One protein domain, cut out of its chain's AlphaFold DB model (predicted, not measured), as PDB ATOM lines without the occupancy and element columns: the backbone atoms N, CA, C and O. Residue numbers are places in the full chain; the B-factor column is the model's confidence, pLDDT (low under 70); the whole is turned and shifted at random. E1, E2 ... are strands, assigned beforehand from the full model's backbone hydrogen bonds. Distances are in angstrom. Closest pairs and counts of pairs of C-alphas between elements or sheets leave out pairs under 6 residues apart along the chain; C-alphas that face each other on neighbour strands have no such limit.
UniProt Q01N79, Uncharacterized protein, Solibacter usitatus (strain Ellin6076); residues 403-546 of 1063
ATOM      1  N   LEU A 403      -1.584  29.911  -8.018       96.94
ATOM      2  CA  LEU A 403      -1.152  28.533  -8.204       96.94
ATOM      3  C   LEU A 403      -1.014  27.816  -6.843       96.94
ATOM      4  O   LEU A 403      -0.578  28.405  -5.852       96.94
ATOM      5  N   GLY A 404      -1.409  26.540  -6.787       95.31
ATOM      6  CA  GLY A 404      -1.329  25.719  -5.570       95.31
ATOM      7  C   GLY A 404      -2.444  25.947  -4.537       95.31
ATOM      8  O   GLY A 404      -2.361  25.414  -3.429       95.31
ATOM      9  N   VAL A 405      -3.488  26.709  -4.884       94.50
ATOM     10  CA  VAL A 405      -4.641  26.940  -4.000       94.50
ATOM     11  C   VAL A 405      -5.451  25.669  -3.740       94.50
ATOM     12  O   VAL A 405      -5.657  24.834  -4.619       94.50
ATOM     13  N   SER A 406      -5.946  25.539  -2.513       93.88
ATOM     14  CA  SER A 406      -6.888  24.496  -2.090       93.88
ATOM     15  C   SER A 406      -7.660  24.966  -0.855       93.88
ATOM     16  O   SER A 406      -7.321  25.991  -0.271       93.88
ATOM     17  N   THR A 407      -8.648  24.198  -0.390       90.56
ATOM     18  CA  THR A 407      -9.377  24.521   0.849       90.56
ATOM     19  C   THR A 407      -8.451  24.619   2.070       90.56
ATOM     20  O   THR A 407      -8.686  25.442   2.948       90.56
ATOM     21  N   ALA A 408      -7.384  23.813   2.123       92.12
ATOM     22  CA  ALA A 408      -6.391  23.851   3.202       92.12
ATOM     23  C   ALA A 408      -5.291  24.908   2.983       92.12
ATOM     24  O   ALA A 408      -4.580  25.247   3.923       92.12
ATOM     25  N   ASN A 409      -5.147  25.418   1.756       92.06
ATOM     26  CA  ASN A 409      -4.175  26.445   1.391       92.06
ATOM     27  C   ASN A 409      -4.821  27.518   0.490       92.06
ATOM     28  O   ASN A 409      -4.577  27.539  -0.721       92.06
ATOM     29  N   PRO A 410      -5.685  28.390   1.036       91.56
ATOM     30  CA  PRO A 410      -6.450  29.340   0.228       91.56
ATOM     31  C   PRO A 410      -5.607  30.503  -0.325       91.56
ATOM     32  O   PRO A 410      -6.038  31.166  -1.266       91.56
ATOM     33  N   LEU A 411      -4.407  30.748   0.222       95.38
ATOM     34  CA  LEU A 411      -3.533  31.879  -0.141       95.38
ATOM     35  C   LEU A 411      -2.534  31.560  -1.269       95.38
ATOM     36  O   LEU A 411      -1.820  32.456  -1.727       95.38
ATOM     37  N   GLY A 412      -2.508  30.308  -1.737       95.56
ATOM     38  CA  GLY A 412      -1.584  29.817  -2.762       95.56
ATOM     39  C   GLY A 412      -0.287  29.253  -2.184       95.56
ATOM     40  O   GLY A 412      -0.043  29.290  -0.981       95.56
ATOM     41  N   THR A 413       0.547  28.674  -3.043       96.56
ATOM     42  CA  THR A 413       1.801  28.026  -2.633       96.56
ATOM     43  C   THR A 413       3.000  28.903  -2.974       96.56
ATOM     44  O   THR A 413       3.112  29.391  -4.097       96.56
ATOM     45  N   PHE A 414       3.930  29.052  -2.026       97.06
ATOM     46  CA  PHE A 414       5.278  29.516  -2.342       97.06
ATOM     47  C   PHE A 414       6.059  28.394  -3.025       97.06
ATOM     48  O   PHE A 414       6.377  27.378  -2.403       97.06
ATOM     49  N   TYR A 415       6.365  28.591  -4.302       97.81
ATOM     50  CA  TYR A 415       7.274  27.737  -5.057       97.81
ATOM     51  C   TYR A 415       8.713  28.203  -4.869       97.81
ATOM     52  O   TYR A 415       8.966  29.251  -4.275       97.81
ATOM     53  N   ARG A 416       9.666  27.398  -5.337       97.25
ATOM     54  CA  ARG A 416      11.095  27.623  -5.126       97.25
ATOM     55  C   ARG A 416      11.788  27.760  -6.465       97.25
ATOM     56  O   ARG A 416      11.637  26.891  -7.320       97.25
ATOM     57  N   ILE A 417      12.550  28.833  -6.636       97.62
ATOM     58  CA  ILE A 417      13.375  29.018  -7.829       97.62
ATOM     59  C   ILE A 417      14.351  27.844  -7.893       97.62
ATOM     60  O   ILE A 417      15.144  27.647  -6.972       97.62
ATOM     61  N   ALA A 418      14.283  27.041  -8.955       97.88
ATOM     62  CA  ALA A 418      15.141  25.870  -9.076       97.88
ATOM     63  C   ALA A 418      16.582  26.308  -9.344       97.88
ATOM     64  O   ALA A 418      17.486  25.922  -8.611       97.88
ATOM     65  N   ASN A 419      16.785  27.157 -10.355       96.69
ATOM     66  CA  ASN A 419      18.092  27.726 -10.667       96.69
ATOM     67  C   ASN A 419      17.971  29.150 -11.216       96.69
ATOM     68  O   ASN A 419      17.046  29.467 -11.972       96.69
ATOM     69  N   THR A 420      18.975  29.958 -10.893       95.31
ATOM     70  CA  THR A 420      19.291  31.211 -11.583       95.31
ATOM     71  C   THR A 420      19.684  30.916 -13.034       95.31
ATOM     72  O   THR A 420      20.340  29.909 -13.314       95.31
ATOM     73  N   VAL A 421      19.266  31.764 -13.977       96.94
ATOM     74  CA  VAL A 421      19.526  31.562 -15.409       96.94
ATOM     75  C   VAL A 421      20.684  32.442 -15.863       96.94
ATOM     76  O   VAL A 421      20.631  33.659 -15.716       96.94
ATOM     77  N   TYR A 422      21.689  31.821 -16.481       96.19
ATOM     78  CA  TYR A 422      22.857  32.494 -17.046       96.19
ATOM     79  C   TYR A 422      22.931  32.285 -18.563       96.19
ATOM     80  O   TYR A 422      22.573  31.215 -19.066       96.19
ATOM     81  N   LEU A 423      23.424  33.285 -19.293       96.25
ATOM     82  CA  LEU A 423      23.811  33.154 -20.696       96.25
ATOM     83  C   LEU A 423      25.315  32.931 -20.823       96.25
ATOM     84  O   LEU A 423      26.127  33.694 -20.292       96.25
ATOM     85  N   ASP A 424      25.665  31.900 -21.587       94.06
ATOM     86  CA  ASP A 424      27.040  31.606 -21.970       94.06
ATOM     87  C   ASP A 424      27.462  32.526 -23.125       94.06
ATOM     88  O   ASP A 424      27.072  32.344 -24.281       94.06
ATOM     89  N   ALA A 425      28.210  33.570 -22.783       94.31
ATOM     90  CA  ALA A 425      28.817  34.518 -23.706       94.31
ATOM     91  C   ALA A 425      30.166  34.986 -23.127       94.31
ATOM     92  O   ALA A 425      30.374  34.878 -21.913       94.31
ATOM     93  N   PRO A 426      31.091  35.519 -23.954       95.38
ATOM     94  CA  PRO A 426      32.358  36.052 -23.458       95.38
ATOM     95  C   PRO A 426      32.140  37.037 -22.300       95.38
ATOM     96  O   PRO A 426      31.255  37.889 -22.374       95.38
ATOM     97  N   GLY A 427      32.915  36.898 -21.223       93.12
ATOM     98  CA  GLY A 427      32.851  37.803 -20.073       93.12
ATOM     99  C   GLY A 427      33.520  39.161 -20.329       93.12
ATOM    100  O   GLY A 427      34.132  39.361 -21.386       93.12
ATOM    101  N   PRO A 428      33.451  40.095 -19.364       92.12
ATOM    102  CA  PRO A 428      34.126  41.387 -19.432       92.12
ATOM    103  C   PRO A 428      35.607  41.255 -19.847       92.12
ATOM    104  O   PRO A 428      36.300  40.355 -19.369       92.12
ATOM    105  N   PRO A 429      36.106  42.128 -20.747       94.31
ATOM    106  CA  PRO A 429      35.516  43.405 -21.164       94.31
ATOM    107  C   PRO A 429      34.469  43.315 -22.293       94.31
ATOM    108  O   PRO A 429      34.079  44.354 -22.825       94.31
ATOM    109  N   ALA A 430      34.018  42.120 -22.696       94.25
ATOM    110  CA  ALA A 430      32.905  42.011 -23.638       94.25
ATOM    111  C   ALA A 430      31.622  42.642 -23.065       94.25
ATOM    112  O   ALA A 430      31.394  42.623 -21.854       94.25
ATOM    113  N   ALA A 431      30.795  43.209 -23.945       93.94
ATOM    114  CA  ALA A 431      29.505  43.769 -23.559       93.94
ATOM    115  C   ALA A 431      28.518  42.660 -23.169       93.94
ATOM    116  O   ALA A 431      28.570  41.556 -23.718       93.94
ATOM    117  N   ALA A 432      27.590  42.994 -22.270       94.19
ATOM    118  CA  ALA A 432      26.504  42.104 -21.891       94.19
ATOM    119  C   ALA A 432      25.704  41.646 -23.128       94.19
ATOM    120  O   ALA A 432      25.428  42.462 -24.016       94.19
ATOM    121  N   PRO A 433      25.291  40.369 -23.197       95.31
ATOM    122  CA  PRO A 433      24.519  39.840 -24.320       95.31
ATOM    123  C   PRO A 433      23.121  40.466 -24.431       95.31
ATOM    124  O   PRO A 433      22.540  40.473 -25.516       95.31
ATOM    125  N   SER A 434      22.568  40.995 -23.334       93.62
ATOM    126  CA  SER A 434      21.337  41.787 -23.330       93.62
ATOM    127  C   SER A 434      21.282  42.726 -22.120       93.62
ATOM    128  O   SER A 434      22.052  42.592 -21.173       93.62
ATOM    129  N   GLN A 435      20.331  43.663 -22.128       92.44
ATOM    130  CA  GLN A 435      20.098  44.575 -21.002       92.44
ATOM    131  C   GLN A 435      19.592  43.854 -19.740       92.44
ATOM    132  O   GLN A 435      19.883  44.280 -18.627       92.44
ATOM    133  N   THR A 436      18.836  42.769 -19.915       93.94
ATOM    134  CA  THR A 436      18.265  41.982 -18.815       93.94
ATOM    135  C   THR A 436      19.169  40.843 -18.361       93.94
ATOM    136  O   THR A 436      18.936  40.309 -17.286       93.94
ATOM    137  N   CYS A 437      20.191  40.487 -19.144       95.31
ATOM    138  CA  CYS A 437      21.237  39.542 -18.768       95.31
ATOM    139  C   CYS A 437      22.576  40.278 -18.645       95.31
ATOM    140  O   CYS A 437      23.443  40.168 -19.515       95.31
ATOM    141  N   SER A 438      22.675  41.127 -17.623       93.06
ATOM    142  CA  SER A 438      23.616  42.251 -17.576       93.06
ATOM    143  C   SER A 438      24.695  42.150 -16.503       93.06
ATOM    144  O   SER A 438      25.657  42.913 -16.562       93.06
ATOM    145  N   VAL A 439      24.588  41.195 -15.577       93.44
ATOM    146  CA  VAL A 439      25.575  40.966 -14.512       93.44
ATOM    147  C   VAL A 439      26.413  39.747 -14.866       93.44
ATOM    148  O   VAL A 439      25.879  38.656 -15.048       93.44
ATOM    149  N   TYR A 440      27.732  39.906 -14.988       93.19
ATOM    150  CA  TYR A 440      28.621  38.768 -15.240       93.19
ATOM    151  C   TYR A 440      29.076  38.141 -13.925       93.19
ATOM    152  O   TYR A 440      29.742  38.797 -13.121       93.19
ATOM    153  N   ILE A 441      28.769  36.858 -13.746       91.50
ATOM    154  CA  ILE A 441      29.217  36.043 -12.619       91.50
ATOM    155  C   ILE A 441      30.345  35.117 -13.100       91.50
ATOM    156  O   ILE A 441      30.104  34.223 -13.925       91.50
ATOM    157  N   PRO A 442      31.592  35.307 -12.620       90.06
ATOM    158  CA  PRO A 442      32.721  34.470 -13.006       90.06
ATOM    159  C   PRO A 442      32.441  32.978 -12.793       90.06
ATOM    160  O   PRO A 442      32.082  32.548 -11.702       90.06
ATOM    161  N   GLY A 443      32.626  32.183 -13.848       91.81
ATOM    162  CA  GLY A 443      32.365  30.740 -13.830       91.81
ATOM    163  C   GLY A 443      30.914  30.334 -14.121       91.81
ATOM    164  O   GLY A 443      30.690  29.164 -14.422       91.81
ATOM    165  N   SER A 444      29.960  31.270 -14.107       92.62
ATOM    166  CA  SER A 444      28.544  31.003 -14.411       92.62
ATOM    167  C   SER A 444      28.077  31.637 -15.725       92.62
ATOM    168  O   SER A 444      27.325  31.003 -16.461       92.62
ATOM    169  N   GLY A 445      28.542  32.846 -16.056       94.88
ATOM    170  CA  GLY A 445      28.134  33.587 -17.257       94.88
ATOM    171  C   GLY A 445      27.354  34.859 -16.924       94.88
ATOM    172  O   GLY A 445      27.494  35.408 -15.835       94.88
ATOM    173  N   TRP A 446      26.551  35.347 -17.869       95.69
ATOM    174  CA  TRP A 446      25.747  36.563 -17.697       95.69
ATOM    175  C   TRP A 446      24.381  36.237 -17.088       95.69
ATOM    176  O   TRP A 446      23.547  35.625 -17.753       95.69
ATOM    177  N   GLU A 447      24.156  36.620 -15.836       95.56
ATOM    178  CA  GLU A 447      22.913  36.398 -15.094       95.56
ATOM    179  C   GLU A 447      21.750  37.195 -15.677       95.56
ATOM    180  O   GLU A 447      21.903  38.383 -15.959       95.56
ATOM    181  N   CYS A 448      20.594  36.544 -15.825       96.06
ATOM    182  CA  CYS A 448      19.363  37.131 -16.337       96.06
ATOM    183  C   CYS A 448      18.356  37.468 -15.231       96.06
ATOM    184  O   CYS A 448      17.946  36.602 -14.463       96.06
ATOM    185  N   PHE A 449      17.856  38.701 -15.256       96.31
ATOM    186  CA  PHE A 449      16.919  39.273 -14.285       96.31
ATOM    187  C   PHE A 449      15.482  39.356 -14.802       96.31
ATOM    188  O   PHE A 449      14.618  39.907 -14.134       96.31
ATOM    189  N   ASP A 450      15.194  38.788 -15.973       96.94
ATOM    190  CA  ASP A 450      13.860  38.717 -16.588       96.94
ATOM    191  C   ASP A 450      13.334  37.277 -16.726       96.94
ATOM    192  O   ASP A 450      12.325  37.043 -17.395       96.94
ATOM    193  N   ARG A 451      14.033  36.279 -16.167       97.75
ATOM    194  CA  ARG A 451      13.647  34.870 -16.282       97.75
ATOM    195  C   ARG A 451      14.223  34.014 -15.161       97.75
ATOM    196  O   ARG A 451      15.345  34.232 -14.720       97.75
ATOM    197  N   LEU A 452      13.497  32.964 -14.797       97.75
ATOM    198  CA  LEU A 452      13.937  31.985 -13.801       97.75
ATOM    199  C   LEU A 452      13.687  30.557 -14.273       97.75
ATOM    200  O   LEU A 452      12.756  30.307 -15.049       97.75
ATOM    201  N   GLN A 453      14.499  29.614 -13.790       98.50
ATOM    202  CA  GLN A 453      14.240  28.193 -13.993       98.50
ATOM    203  C   GLN A 453      13.385  27.642 -12.848       98.50
ATOM    204  O   GLN A 453      13.732  27.800 -11.679       98.50
ATOM    205  N   TYR A 454      12.287  26.969 -13.188       98.44
ATOM    206  CA  TYR A 454      11.368  26.357 -12.226       98.44
ATOM    207  C   TYR A 454      11.577  24.837 -12.112       98.44
ATOM    208  O   TYR A 454      12.231  24.204 -12.952       98.44
ATOM    209  N   SER A 455      11.047  24.233 -11.048       97.56
ATOM    210  CA  SER A 455      11.165  22.795 -10.801       97.56
ATOM    211  C   SER A 455      10.223  22.000 -11.702       97.56
ATOM    212  O   SER A 455       9.100  22.403 -11.970       97.56
ATOM    213  N   ALA A 456      10.621  20.790 -12.107       95.44
ATOM    214  CA  ALA A 456       9.718  19.905 -12.856       95.44
ATOM    215  C   ALA A 456       8.474  19.475 -12.046       95.44
ATOM    216  O   ALA A 456       7.522  18.963 -12.626       95.44
ATOM    217  N   ALA A 457       8.503  19.644 -10.719       95.81
ATOM    218  CA  ALA A 457       7.372  19.368  -9.837       95.81
ATOM    219  C   ALA A 457       6.385  20.542  -9.731       95.81
ATOM    220  O   ALA A 457       5.269  20.348  -9.243       95.81
ATOM    221  N   ASP A 458       6.773  21.745 -10.166       96.69
ATOM    222  CA  ASP A 458       5.890  22.905 -10.106       96.69
ATOM    223  C   ASP A 458       4.819  22.755 -11.196       96.69
ATOM    224  O   ASP A 458       5.154  22.435 -12.340       96.69
ATOM    225  N   PRO A 459       3.529  22.992 -10.901       95.69
ATOM    226  CA  PRO A 459       2.438  22.810 -11.856       95.69
ATOM    227  C   PRO A 459       2.343  23.985 -12.847       95.69
ATOM    228  O   PRO A 459       1.264  24.521 -13.091       95.69
ATOM    229  N   ILE A 460       3.483  24.407 -13.397       97.31
ATOM    230  CA  ILE A 460       3.601  25.476 -14.388       97.31
ATOM    231  C   ILE A 460       3.331  24.904 -15.776       97.31
ATOM    232  O   ILE A 460       3.966  23.938 -16.197       97.31
ATOM    233  N   ALA A 461       2.403  25.521 -16.506       94.81
ATOM    234  CA  ALA A 461       2.006  25.067 -17.830       94.81
ATOM    235  C   ALA A 461       2.079  26.201 -18.853       94.81
ATOM    236  O   ALA A 461       1.601  27.307 -18.620       94.81
ATOM    237  N   SER A 462       2.592  25.895 -20.047       93.81
ATOM    238  CA  SER A 462       2.535  26.805 -21.198       93.81
ATOM    239  C   SER A 462       1.151  26.846 -21.869       93.81
ATOM    240  O   SER A 462       1.012  27.416 -22.944       93.81
ATOM    241  N   THR A 463       0.148  26.187 -21.280       94.00
ATOM    242  CA  THR A 463      -1.208  26.020 -21.827       94.00
ATOM    243  C   THR A 463      -2.291  26.673 -20.968       94.00
ATOM    244  O   THR A 463      -3.468  26.400 -21.192       94.00
ATOM    245  N   TRP A 464      -1.925  27.474 -19.962       96.88
ATOM    246  CA  TRP A 464      -2.910  28.228 -19.180       96.88
ATOM    247  C   TRP A 464      -3.712  29.167 -20.075       96.88
ATOM    248  O   TRP A 464      -3.159  29.789 -20.984       96.88
ATOM    249  N   LYS A 465      -5.012  29.284 -19.807       95.56
ATOM    250  CA  LYS A 465      -5.963  29.982 -20.684       95.56
ATOM    251  C   LYS A 465      -5.615  31.450 -20.901       95.56
ATOM    252  O   LYS A 465      -5.754  31.947 -22.016       95.56
ATOM    253  N   ASN A 466      -5.133  32.119 -19.856       96.56
ATOM    254  CA  ASN A 466      -4.752  33.525 -19.897       96.56
ATOM    255  C   ASN A 466      -3.230  33.752 -19.984       96.56
ATOM    256  O   ASN A 466      -2.770  34.888 -19.875       96.56
ATOM    257  N   LEU A 467      -2.435  32.703 -20.242       96.94
ATOM    258  CA  LEU A 467      -1.035  32.866 -20.632       96.94
ATOM    259  C   LEU A 467      -0.965  33.157 -22.131       96.94
ATOM    260  O   LEU A 467      -1.024  32.247 -22.958       96.94
ATOM    261  N   VAL A 468      -0.818  34.433 -22.480       95.38
ATOM    262  CA  VAL A 468      -0.803  34.869 -23.877       95.38
ATOM    263  C   VAL A 468       0.527  35.521 -24.249       95.38
ATOM    264  O   VAL A 468       0.767  36.676 -23.894       95.38
ATOM    265  N   PRO A 469       1.386  34.819 -25.012       95.50
ATOM    266  CA  PRO A 469       2.644  35.383 -25.473       95.50
ATOM    267  C   PRO A 469       2.452  36.567 -26.428       95.50
ATOM    268  O   PRO A 469       1.598  36.559 -27.327       95.50
ATOM    269  N   ALA A 470       3.304  37.578 -26.268       94.06
ATOM    270  CA  ALA A 470       3.430  38.677 -27.219       94.06
ATOM    271  C   ALA A 470       4.132  38.229 -28.516       94.06
ATOM    272  O   ALA A 470       4.834  37.210 -28.554       94.06
ATOM    273  N   ALA A 471       3.967  38.996 -29.595       92.44
ATOM    274  CA  ALA A 471       4.723  38.764 -30.826       92.44
ATOM    275  C   ALA A 471       6.234  38.903 -30.576       92.44
ATOM    276  O   ALA A 471       6.677  39.856 -29.946       92.44
ATOM    277  N   GLY A 472       7.022  37.941 -31.070       91.56
ATOM    278  CA  GLY A 472       8.474  37.923 -30.860       91.56
ATOM    279  C   GLY A 472       8.916  37.487 -29.458       91.56
ATOM    280  O   GLY A 472      10.064  37.726 -29.095       91.56
ATOM    281  N   ASN A 473       8.036  36.853 -28.672       94.44
ATOM    282  CA  ASN A 473       8.394  36.314 -27.357       94.44
ATOM    283  C   ASN A 473       9.605  35.353 -27.428       94.44
ATOM    284  O   ASN A 473       9.777  34.632 -28.418       94.44
ATOM    285  N   PRO A 474      10.411  35.277 -26.355       94.56
ATOM    286  CA  PRO A 474      11.643  34.484 -26.332       94.56
ATOM    287  C   PRO A 474      11.419  32.966 -26.398       94.56
ATOM    288  O   PRO A 474      12.360  32.222 -26.671       94.56
ATOM    289  N   CYS A 475      10.188  32.490 -26.187       96.50
ATOM    290  CA  CYS A 475       9.837  31.077 -26.299       96.50
ATOM    291  C   CYS A 475       9.541  30.641 -27.748       96.50
ATOM    292  O   CYS A 475       9.305  29.456 -27.984       96.50
ATOM    293  N   GLY A 476       9.511  31.568 -28.717       94.50
ATOM    294  CA  GLY A 476       9.155  31.275 -30.110       94.50
ATOM    295  C   GLY A 476       7.697  30.837 -30.297       94.50
ATOM    296  O   GLY A 476       7.362  30.212 -31.303       94.50
ATOM    297  N   GLN A 477       6.831  31.129 -29.324       93.81
ATOM    298  CA  GLN A 477       5.419  30.754 -29.359       93.81
ATOM    299  C   GLN A 477       4.628  31.710 -30.268       93.81
ATOM    300  O   GLN A 477       5.003  32.879 -30.395       93.81
ATOM    301  N   PRO A 478       3.533  31.267 -30.910       93.25
ATOM    302  CA  PRO A 478       2.668  32.167 -31.665       93.25
ATOM    303  C   PRO A 478       2.120  33.291 -30.780       93.25
ATOM    304  O   PRO A 478       1.750  33.058 -29.630       93.25
ATOM    305  N   ALA A 479       2.041  34.504 -31.326       93.25
ATOM    306  CA  ALA A 479       1.393  35.618 -30.642       93.25
ATOM    307  C   ALA A 479      -0.108  35.335 -30.480       93.25
ATOM    308  O   ALA A 479      -0.759  34.928 -31.446       93.25
ATOM    309  N   GLY A 480      -0.661  35.577 -29.292       92.38
ATOM    310  CA  GLY A 480      -2.109  35.495 -29.064       92.38
ATOM    311  C   GLY A 480      -2.778  36.868 -28.959       92.38
ATOM    312  O   GLY A 480      -2.297  37.862 -29.510       92.38
ATOM    313  N   ASN A 481      -3.903  36.935 -28.245       93.06
ATOM    314  CA  ASN A 481      -4.621  38.181 -27.982       93.06
ATOM    315  C   ASN A 481      -3.793  39.159 -27.126       93.06
ATOM    316  O   ASN A 481      -3.672  39.002 -25.913       93.06
ATOM    317  N   GLN A 482      -3.283  40.217 -27.754       91.00
ATOM    318  CA  GLN A 482      -2.414  41.189 -27.089       91.00
ATOM    319  C   GLN A 482      -3.111  41.990 -25.978       91.00
ATOM    320  O   GLN A 482      -2.425  42.554 -25.133       91.00
ATOM    321  N   ALA A 483      -4.450  42.001 -25.913       89.50
ATOM    322  CA  ALA A 483      -5.178  42.647 -24.819       89.50
ATOM    323  C   ALA A 483      -4.893  42.006 -23.445       89.50
ATOM    324  O   ALA A 483      -5.012  42.681 -22.423       89.50
ATOM    325  N   ILE A 484      -4.505  40.726 -23.423       94.19
ATOM    326  CA  ILE A 484      -4.198  39.948 -22.211       94.19
ATOM    327  C   ILE A 484      -2.756  39.412 -22.208       94.19
ATOM    328  O   ILE A 484      -2.438  38.462 -21.498       94.19
ATOM    329  N   ALA A 485      -1.857  40.005 -22.998       93.94
ATOM    330  CA  ALA A 485      -0.438  39.682 -22.887       93.94
ATOM    331  C   ALA A 485       0.099  40.141 -21.518       93.94
ATOM    332  O   ALA A 485      -0.146  41.276 -21.106       93.94
ATOM    333  N   GLY A 486       0.823  39.267 -20.810       94.44
ATOM    334  CA  GLY A 486       1.323  39.569 -19.463       94.44
ATOM    335  C   GLY A 486       0.252  39.567 -18.365       94.44
ATOM    336  O   GLY A 486       0.422  40.239 -17.352       94.44
ATOM    337  N   ASP A 487      -0.875  38.879 -18.557       95.56
ATOM    338  CA  ASP A 487      -1.983  38.898 -17.591       95.56
ATOM    339  C   ASP A 487      -1.701  38.078 -16.316       95.56
ATOM    340  O   ASP A 487      -2.257  38.374 -15.263       95.56
ATOM    341  N   ILE A 488      -0.811  37.084 -16.385       98.25
ATOM    342  CA  ILE A 488      -0.355  36.308 -15.220       98.25
ATOM    343  C   ILE A 488       0.807  37.036 -14.549       98.25
ATOM    344  O   ILE A 488       1.732  37.495 -15.223       98.25
ATOM    345  N   GLU A 489       0.794  37.085 -13.221       97.81
ATOM    346  CA  GLU A 489       1.790  37.797 -12.425       97.81
ATOM    347  C   GLU A 489       2.620  36.848 -11.567       97.81
ATOM    348  O   GLU A 489       2.135  35.825 -11.080       97.81
ATOM    349  N   LEU A 490       3.880  37.218 -11.364       98.06
ATOM    350  CA  LEU A 490       4.852  36.519 -10.545       98.06
ATOM    351  C   LEU A 490       5.426  37.486  -9.510       98.06
ATOM    352  O   LEU A 490       6.000  38.507  -9.873       98.06
ATOM    353  N   LEU A 491       5.299  37.148  -8.230       97.81
ATOM    354  CA  LEU A 491       6.017  37.820  -7.150       97.81
ATOM    355  C   LEU A 491       7.278  37.025  -6.831       97.81
ATOM    356  O   LEU A 491       7.194  35.812  -6.616       97.81
ATOM    357  N   VAL A 492       8.424  37.698  -6.784       96.62
ATOM    358  CA  VAL A 492       9.712  37.115  -6.390       96.62
ATOM    359  C   VAL A 492      10.138  37.697  -5.047       96.62
ATOM    360  O   VAL A 492      10.106  38.907  -4.873       96.62
ATOM    361  N   PHE A 493      10.495  36.839  -4.091       95.19
ATOM    362  CA  PHE A 493      10.918  37.250  -2.748       95.19
ATOM    363  C   PHE A 493      12.452  37.291  -2.697       95.19
ATOM    364  O   PHE A 493      13.123  36.256  -2.630       95.19
ATOM    365  N   GLU A 494      12.995  38.500  -2.770       90.75
ATOM    366  CA  GLU A 494      14.405  38.826  -2.997       90.75
ATOM    367  C   GLU A 494      15.015  39.412  -1.723       90.75
ATOM    368  O   GLU A 494      15.256  40.609  -1.631       90.75
ATOM    369  N   GLN A 495      15.193  38.574  -0.700       90.81
ATOM    370  CA  GLN A 495      15.655  39.006   0.623       90.81
ATOM    371  C   GLN A 495      14.848  40.205   1.176       90.81
ATOM    372  O   GLN A 495      13.756  39.993   1.709       90.81
ATOM    373  N   PHE A 496      15.371  41.426   1.041       89.81
ATOM    374  CA  PHE A 496      14.770  42.691   1.473       89.81
ATOM    375  C   PHE A 496      13.775  43.313   0.476       89.81
ATOM    376  O   PHE A 496      13.049  44.233   0.840       89.81
ATOM    377  N   SER A 497      13.696  42.831  -0.769       92.69
ATOM    378  CA  SER A 497      12.756  43.326  -1.786       92.69
ATOM    379  C   SER A 497      11.753  42.259  -2.233       92.69
ATOM    380  O   SER A 497      11.924  41.054  -2.031       92.69
ATOM    381  N   THR A 498      10.629  42.684  -2.815       95.38
ATOM    382  CA  THR A 498       9.652  41.763  -3.423       95.38
ATOM    383  C   THR A 498       9.094  42.327  -4.717       95.38
ATOM    384  O   THR A 498       8.023  42.937  -4.740       95.38
ATOM    385  N   SER A 499       9.826  42.137  -5.813       96.44
ATOM    386  CA  SER A 499       9.386  42.603  -7.128       96.44
ATOM    387  C   SER A 499       8.179  41.800  -7.625       96.44
ATOM    388  O   SER A 499       8.075  40.584  -7.425       96.44
ATOM    389  N   LYS A 500       7.252  42.485  -8.296       97.50
ATOM    390  CA  LYS A 500       6.028  41.899  -8.855       97.50
ATOM    391  C   LYS A 500       6.048  42.087 -10.365       97.50
ATOM    392  O   LYS A 500       6.081  43.203 -10.859       97.50
ATOM    393  N   LEU A 501       6.075  41.001 -11.122       98.12
ATOM    394  CA  LEU A 501       6.402  40.998 -12.550       98.12
ATOM    395  C   LEU A 501       5.314  40.277 -13.347       98.12
ATOM    396  O   LEU A 501       4.543  39.502 -12.788       98.12
ATOM    397  N   ARG A 502       5.238  40.508 -14.662       98.06
ATOM    398  CA  ARG A 502       4.265  39.832 -15.538       98.06
ATOM    399  C   ARG A 502       4.932  38.717 -16.332       98.06
ATOM    400  O   ARG A 502       6.041  38.881 -16.834       98.06
ATOM    401  N   VAL A 503       4.249  37.585 -16.482       98.44
ATOM    402  CA  VAL A 503       4.735  36.438 -17.256       98.44
ATOM    403  C   VAL A 503       4.558  36.703 -18.750       98.44
ATOM    404  O   VAL A 503       3.447  36.910 -19.230       98.44
ATOM    405  N   SER A 504       5.656  36.655 -19.501       97.88
ATOM    406  CA  SER A 504       5.673  36.804 -20.959       97.88
ATOM    407  C   SER A 504       5.362  35.484 -21.669       97.88
ATOM    408  O   SER A 504       4.456  35.413 -22.496       97.88
ATOM    409  N   CYS A 505       6.109  34.424 -21.351       98.19
ATOM    410  CA  CYS A 505       5.910  33.087 -21.911       98.19
ATOM    411  C   CYS A 505       6.598  32.018 -21.048       98.19
ATOM    412  O   CYS A 505       7.444  32.324 -20.204       98.19
ATOM    413  N   VAL A 506       6.253  30.749 -21.277       98.25
ATOM    414  CA  VAL A 506       6.843  29.599 -20.574       98.25
ATOM    415  C   VAL A 506       7.483  28.647 -21.582       98.25
ATOM    416  O   VAL A 506       6.792  28.095 -22.437       98.25
ATOM    417  N   ASP A 507       8.785  28.397 -21.445       97.88
ATOM    418  CA  ASP A 507       9.490  27.316 -22.140       97.88
ATOM    419  C   ASP A 507       9.444  26.062 -21.259       97.88
ATOM    420  O   ASP A 507      10.245  25.894 -20.336       97.88
ATOM    421  N   ALA A 508       8.483  25.177 -21.530       95.75
ATOM    422  CA  ALA A 508       8.297  23.945 -20.764       95.75
ATOM    423  C   ALA A 508       9.450  22.939 -20.937       95.75
ATOM    424  O   ALA A 508       9.712  22.146 -20.035       95.75
ATOM    425  N   THR A 509      10.174  22.992 -22.060       95.75
ATOM    426  CA  THR A 509      11.299  22.083 -22.327       95.75
ATOM    427  C   THR A 509      12.498  22.450 -21.461       95.75
ATOM    428  O   THR A 509      13.104  21.586 -20.830       95.75
ATOM    429  N   LYS A 510      12.834  23.744 -21.400       96.81
ATOM    430  CA  LYS A 510      13.936  24.249 -20.563       96.81
ATOM    431  C   LYS A 510      13.522  24.506 -19.115       96.81
ATOM    432  O   LYS A 510      14.392  24.686 -18.260       96.81
ATOM    433  N   ARG A 511      12.212  24.487 -18.848       97.94
ATOM    434  CA  ARG A 511      11.573  24.870 -17.585       97.94
ATOM    435  C   ARG A 511      11.909  26.305 -17.191       97.94
ATOM    436  O   ARG A 511      12.305  26.566 -16.063       97.94
ATOM    437  N   ILE A 512      11.787  27.228 -18.142       98.56
ATOM    438  CA  ILE A 512      12.053  28.652 -17.916       98.56
ATOM    439  C   ILE A 512      10.746  29.433 -18.025       98.56
ATOM    440  O   ILE A 512      10.016  29.287 -19.008       98.56
ATOM    441  N   VAL A 513      10.475  30.273 -17.028       98.50
ATOM    442  CA  VAL A 513       9.464  31.333 -17.121       98.50
ATOM    443  C   VAL A 513      10.178  32.608 -17.543       98.50
ATOM    444  O   VAL A 513      11.107  33.038 -16.864       98.50
ATOM    445  N   TYR A 514       9.749  33.197 -18.656       98.56
ATOM    446  CA  TYR A 514      10.197  34.515 -19.097       98.56
ATOM    447  C   TYR A 514       9.185  35.566 -18.672       98.56
ATOM    448  O   TYR A 514       7.976  35.342 -18.767       98.56
ATOM    449  N   LEU A 515       9.678  36.722 -18.261       98.25
ATOM    450  CA  LEU A 515       8.890  37.847 -17.785       98.25
ATOM    451  C   LEU A 515       8.928  38.990 -18.804       98.25
ATOM    452  O   LEU A 515       9.738  39.000 -19.731       98.25
ATOM    453  N   THR A 516       7.995  39.925 -18.688       97.44
ATOM    454  CA  THR A 516       7.886  41.082 -19.594       97.44
ATOM    455  C   THR A 516       8.902  42.185 -19.293       97.44
ATOM    456  O   THR A 516       9.130  43.046 -20.142       97.44
ATOM    457  N   GLY A 517       9.513  42.163 -18.110       96.12
ATOM    458  CA  GLY A 517      10.564  43.076 -17.677       96.12
ATOM    459  C   GLY A 517      11.416  42.457 -16.565       96.12
ATOM    460  O   GLY A 517      11.119  41.343 -16.116       96.12
ATOM    461  N   PRO A 518      12.506  43.134 -16.168       96.00
ATOM    462  CA  PRO A 518      13.418  42.618 -15.165       96.00
ATOM    463  C   PRO A 518      12.942  42.902 -13.735       96.00
ATOM    464  O   PRO A 518      12.187  43.843 -13.492       96.00
ATOM    465  N   THR A 519      13.447  42.112 -12.793       94.81
ATOM    466  CA  THR A 519      13.506  42.467 -11.371       94.81
ATOM    467  C   THR A 519      14.644  43.466 -11.094       94.81
ATOM    468  O   THR A 519      15.285  43.954 -12.028       94.81
ATOM    469  N   GLY A 520      14.908  43.782  -9.823       90.19
ATOM    470  CA  GLY A 520      16.064  44.585  -9.416       90.19
ATOM    471  C   GLY A 520      17.381  43.988  -9.926       90.19
ATOM    472  O   GLY A 520      17.633  42.798  -9.765       90.19
ATOM    473  N   ILE A 521      18.214  44.813 -10.569       88.19
ATOM    474  CA  ILE A 521      19.513  44.401 -11.122       88.19
ATOM    475  C   ILE A 521      20.619  45.029 -10.282       88.19
ATOM    476  O   ILE A 521      20.772  46.252 -10.280       88.19
ATOM    477  N   SER A 522      21.439  44.202  -9.637       81.38
ATOM    478  CA  SER A 522      22.613  44.664  -8.895       81.38
ATOM    479  C   SER A 522      23.815  43.761  -9.142       81.38
ATOM    480  O   SER A 522      23.781  42.565  -8.866       81.38
ATOM    481  N   GLN A 523      24.912  44.346  -9.638       75.62
ATOM    482  CA  GLN A 523      26.187  43.640  -9.811       75.62
ATOM    483  C   GLN A 523      26.835  43.292  -8.463       75.62
ATOM    484  O   GLN A 523      27.527  42.281  -8.366       75.62
ATOM    485  N   ASN A 524      26.629  44.131  -7.442       73.06
ATOM    486  CA  ASN A 524      27.250  43.968  -6.128       73.06
ATOM    487  C   ASN A 524      26.442  43.029  -5.222       73.06
ATOM    488  O   ASN A 524      27.033  42.362  -4.380       73.06
ATOM    489  N   ASN A 525      25.125  42.928  -5.444       74.12
ATOM    490  CA  ASN A 525      24.196  42.206  -4.568       74.12
ATOM    491  C   ASN A 525      23.432  41.100  -5.317       74.12
ATOM    492  O   ASN A 525      22.276  40.819  -5.010       74.12
ATOM    493  N   ALA A 526      24.059  40.449  -6.301       74.00
ATOM    494  CA  ALA A 526      23.438  39.353  -7.060       74.00
ATOM    495  C   ALA A 526      23.041  38.135  -6.186       74.00
ATOM    496  O   ALA A 526      22.268  37.278  -6.600       74.00
ATOM    497  N   SER A 527      23.555  38.041  -4.953       78.00
ATOM    498  CA  SER A 527      23.130  37.043  -3.960       78.00
ATOM    499  C   SER A 527      21.883  37.435  -3.159       78.00
ATOM    500  O   SER A 527      21.390  36.623  -2.375       78.00
ATOM    501  N   GLU A 528      21.394  38.664  -3.316       83.69
ATOM    502  CA  GLU A 528      20.316  39.247  -2.503       83.69
ATOM    503  C   GLU A 528      19.169  39.804  -3.352       83.69
ATOM    504  O   GLU A 528      18.016  39.712  -2.942       83.69
ATOM    505  N   GLN A 529      19.464  40.258  -4.572       88.31
ATOM    506  CA  GLN A 529      18.496  40.669  -5.587       88.31
ATOM    507  C   GLN A 529      18.595  39.768  -6.819       88.31
ATOM    508  O   GLN A 529      19.689  39.352  -7.195       88.31
ATOM    509  N   GLY A 530      17.467  39.487  -7.472       91.69
ATOM    510  CA  GLY A 530      17.403  38.589  -8.619       91.69
ATOM    511  C   GLY A 530      16.669  37.277  -8.345       91.69
ATOM    512  O   GLY A 530      16.032  37.051  -7.314       91.69
ATOM    513  N   PHE A 531      16.779  36.353  -9.300       94.62
ATOM    514  CA  PHE A 531      16.170  35.027  -9.198       94.62
ATOM    515  C   PHE A 531      17.099  34.043  -8.491       94.62
ATOM    516  O   PHE A 531      17.681  33.145  -9.106       94.62
ATOM    517  N   ILE A 532      17.227  34.217  -7.178       92.88
ATOM    518  CA  ILE A 532      18.133  33.441  -6.328       92.88
ATOM    519  C   ILE A 532      17.627  32.001  -6.189       92.88
ATOM    520  O   ILE A 532      16.492  31.761  -5.769       92.88
ATOM    521  N   SER A 533      18.470  31.020  -6.521       94.38
ATOM    522  CA  SER A 533      18.130  29.600  -6.348       94.38
ATOM    523  C   SER A 533      17.734  29.296  -4.897       94.38
ATOM    524  O   SER A 533      18.413  29.689  -3.952       94.38
ATOM    525  N   GLY A 534      16.616  28.593  -4.722       94.38
ATOM    526  CA  GLY A 534      16.044  28.265  -3.418       94.38
ATOM    527  C   GLY A 534      15.116  29.336  -2.833       94.38
ATOM    528  O   GLY A 534      14.321  29.005  -1.948       94.38
ATOM    529  N   ASN A 535      15.123  30.573  -3.338       94.94
ATOM    530  CA  ASN A 535      14.198  31.607  -2.867       94.94
ATOM    531  C   ASN A 535      12.764  31.354  -3.342       94.94
ATOM    532  O   ASN A 535      12.506  30.594  -4.285       94.94
ATOM    533  N   ARG A 536      11.817  31.980  -2.639       96.62
ATOM    534  CA  ARG A 536      10.386  31.837  -2.903       96.62
ATOM    535  C   ARG A 536       9.949  32.674  -4.099       96.62
ATOM    536  O   ARG A 536      10.378  33.812  -4.271       96.62
ATOM    537  N   TYR A 537       9.004  32.138  -4.859       97.75
ATOM    538  CA  TYR A 537       8.160  32.922  -5.755       97.75
ATOM    539  C   TYR A 537       6.703  32.459  -5.664       97.75
ATOM    540  O   TYR A 537       6.410  31.341  -5.225       97.75
ATOM    541  N   LEU A 538       5.778  33.324  -6.070       97.75
ATOM    542  CA  LEU A 538       4.342  33.052  -6.093       97.75
ATOM    543  C   LEU A 538       3.744  33.503  -7.427       97.75
ATOM    544  O   LEU A 538       4.094  34.563  -7.933       97.75
ATOM    545  N   LEU A 539       2.831  32.701  -7.980       98.00
ATOM    546  CA  LEU A 539       2.106  33.003  -9.216       98.00
ATOM    547  C   LEU A 539       0.643  33.333  -8.917       98.00
ATOM    548  O   LEU A 539      -0.052  32.566  -8.242       98.00
ATOM    549  N   GLU A 540       0.182  34.454  -9.456       97.25
ATOM    550  CA  GLU A 540      -1.150  35.024  -9.259       97.25
ATOM    551  C   GLU A 540      -1.828  35.320 -10.605       97.25
ATOM    552  O   GLU A 540      -1.180  35.471 -11.640       97.25
ATOM    553  N   ASN A 541      -3.157  35.393 -10.570       97.94
ATOM    554  CA  ASN A 541      -4.034  35.609 -11.713       97.94
ATOM    555  C   ASN A 541      -3.963  34.487 -12.765       97.94
ATOM    556  O   ASN A 541      -4.058  34.747 -13.957       97.94
ATOM    557  N   VAL A 542      -3.815  33.226 -12.342       98.00
ATOM    558  CA  VAL A 542      -3.890  32.057 -13.240       98.00
ATOM    559  C   VAL A 542      -5.347  31.601 -13.341       98.00
ATOM    560  O   VAL A 542      -5.875  31.056 -12.373       98.00
ATOM    561  N   GLU A 543      -6.008  31.790 -14.489       97.69
ATOM    562  CA  GLU A 543      -7.446  31.487 -14.643       97.69
ATOM    563  C   GLU A 543      -7.775  30.027 -14.297       97.69
ATOM    564  O   GLU A 543      -8.740  29.745 -13.587       97.69
ATOM    565  N   ASP A 544      -6.944  29.087 -14.749       97.12
ATOM    566  CA  ASP A 544      -7.106  27.654 -14.486       97.12
ATOM    567  C   ASP A 544      -7.059  27.294 -12.988       97.12
ATOM    568  O   ASP A 544      -7.512  26.218 -12.602       97.12
ATOM    569  N   ALA A 545      -6.550  28.191 -12.132       97.06
ATOM    570  CA  ALA A 545      -6.522  28.023 -10.682       97.06
ATOM    571  C   ALA A 545      -7.741  28.634  -9.956       97.06
ATOM    572  O   ALA A 545      -7.833  28.527  -8.728       97.06
ATOM    573  N   LEU A 546      -8.698  29.235 -10.678       97.44
ATOM    574  CA  LEU A 546      -9.946  29.771 -10.122       97.44
ATOM    575  C   LEU A 546     -10.872  28.638  -9.662       97.44
ATOM    576  O   LEU A 546     -11.716  28.147 -10.414       97.44
TER     577      LEU A 546
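This is residues 403 to 546 of the 1063 residues of an uncharacterized protein of Solibacter usitatus (strain Ellin6076) (UniProt Q01N79). Little regular structure: long loops surround a loosely formed barrel, where E3 pairs with E6, E6 with E5, E5 with E4, E4 with E7, and residues 415 to 416, before E1, close the ring on E7. E1 and E2 pair with E3. The 144 printed residues hold seven named strands, E1 to E7 in chain order, in one branched antiparallel sheet, all strand, with 43 residues in named elements. It is compact, radius of gyration of the C-alphas 15.3 A, spanning 51 by 34 by 24 A.

E5 is residues 497 to 507, 26.1 A long; E4 489 to 494; E6 512 to 515; E3 445 to 453; E7 536 to 540; E1 419 to 423; E2 439 to 441. C-alpha 419 is at (18.092, 27.726, -10.667), C-alpha 540 at (-1.150, 35.024, -9.259).

The sheet is strongly twisted; E3 bends by 108 degrees at residue 450. E4, E5 and E6 form a meander, successive antiparallel neighbours; E3 to E6 and E4 to E7 are Greek keys, the first strand also neighbouring the fourth. Within hydrogen-bond range are N 490 and O 501 of E4 and E5, 2.8 A, and N 515 and O 450 of E6 and E3, 2.8 A.

The printed part has no cut; links E1 to E2, E3 to E4 and E6 to E7 are long. No printed residue is under 70 in pLDDT.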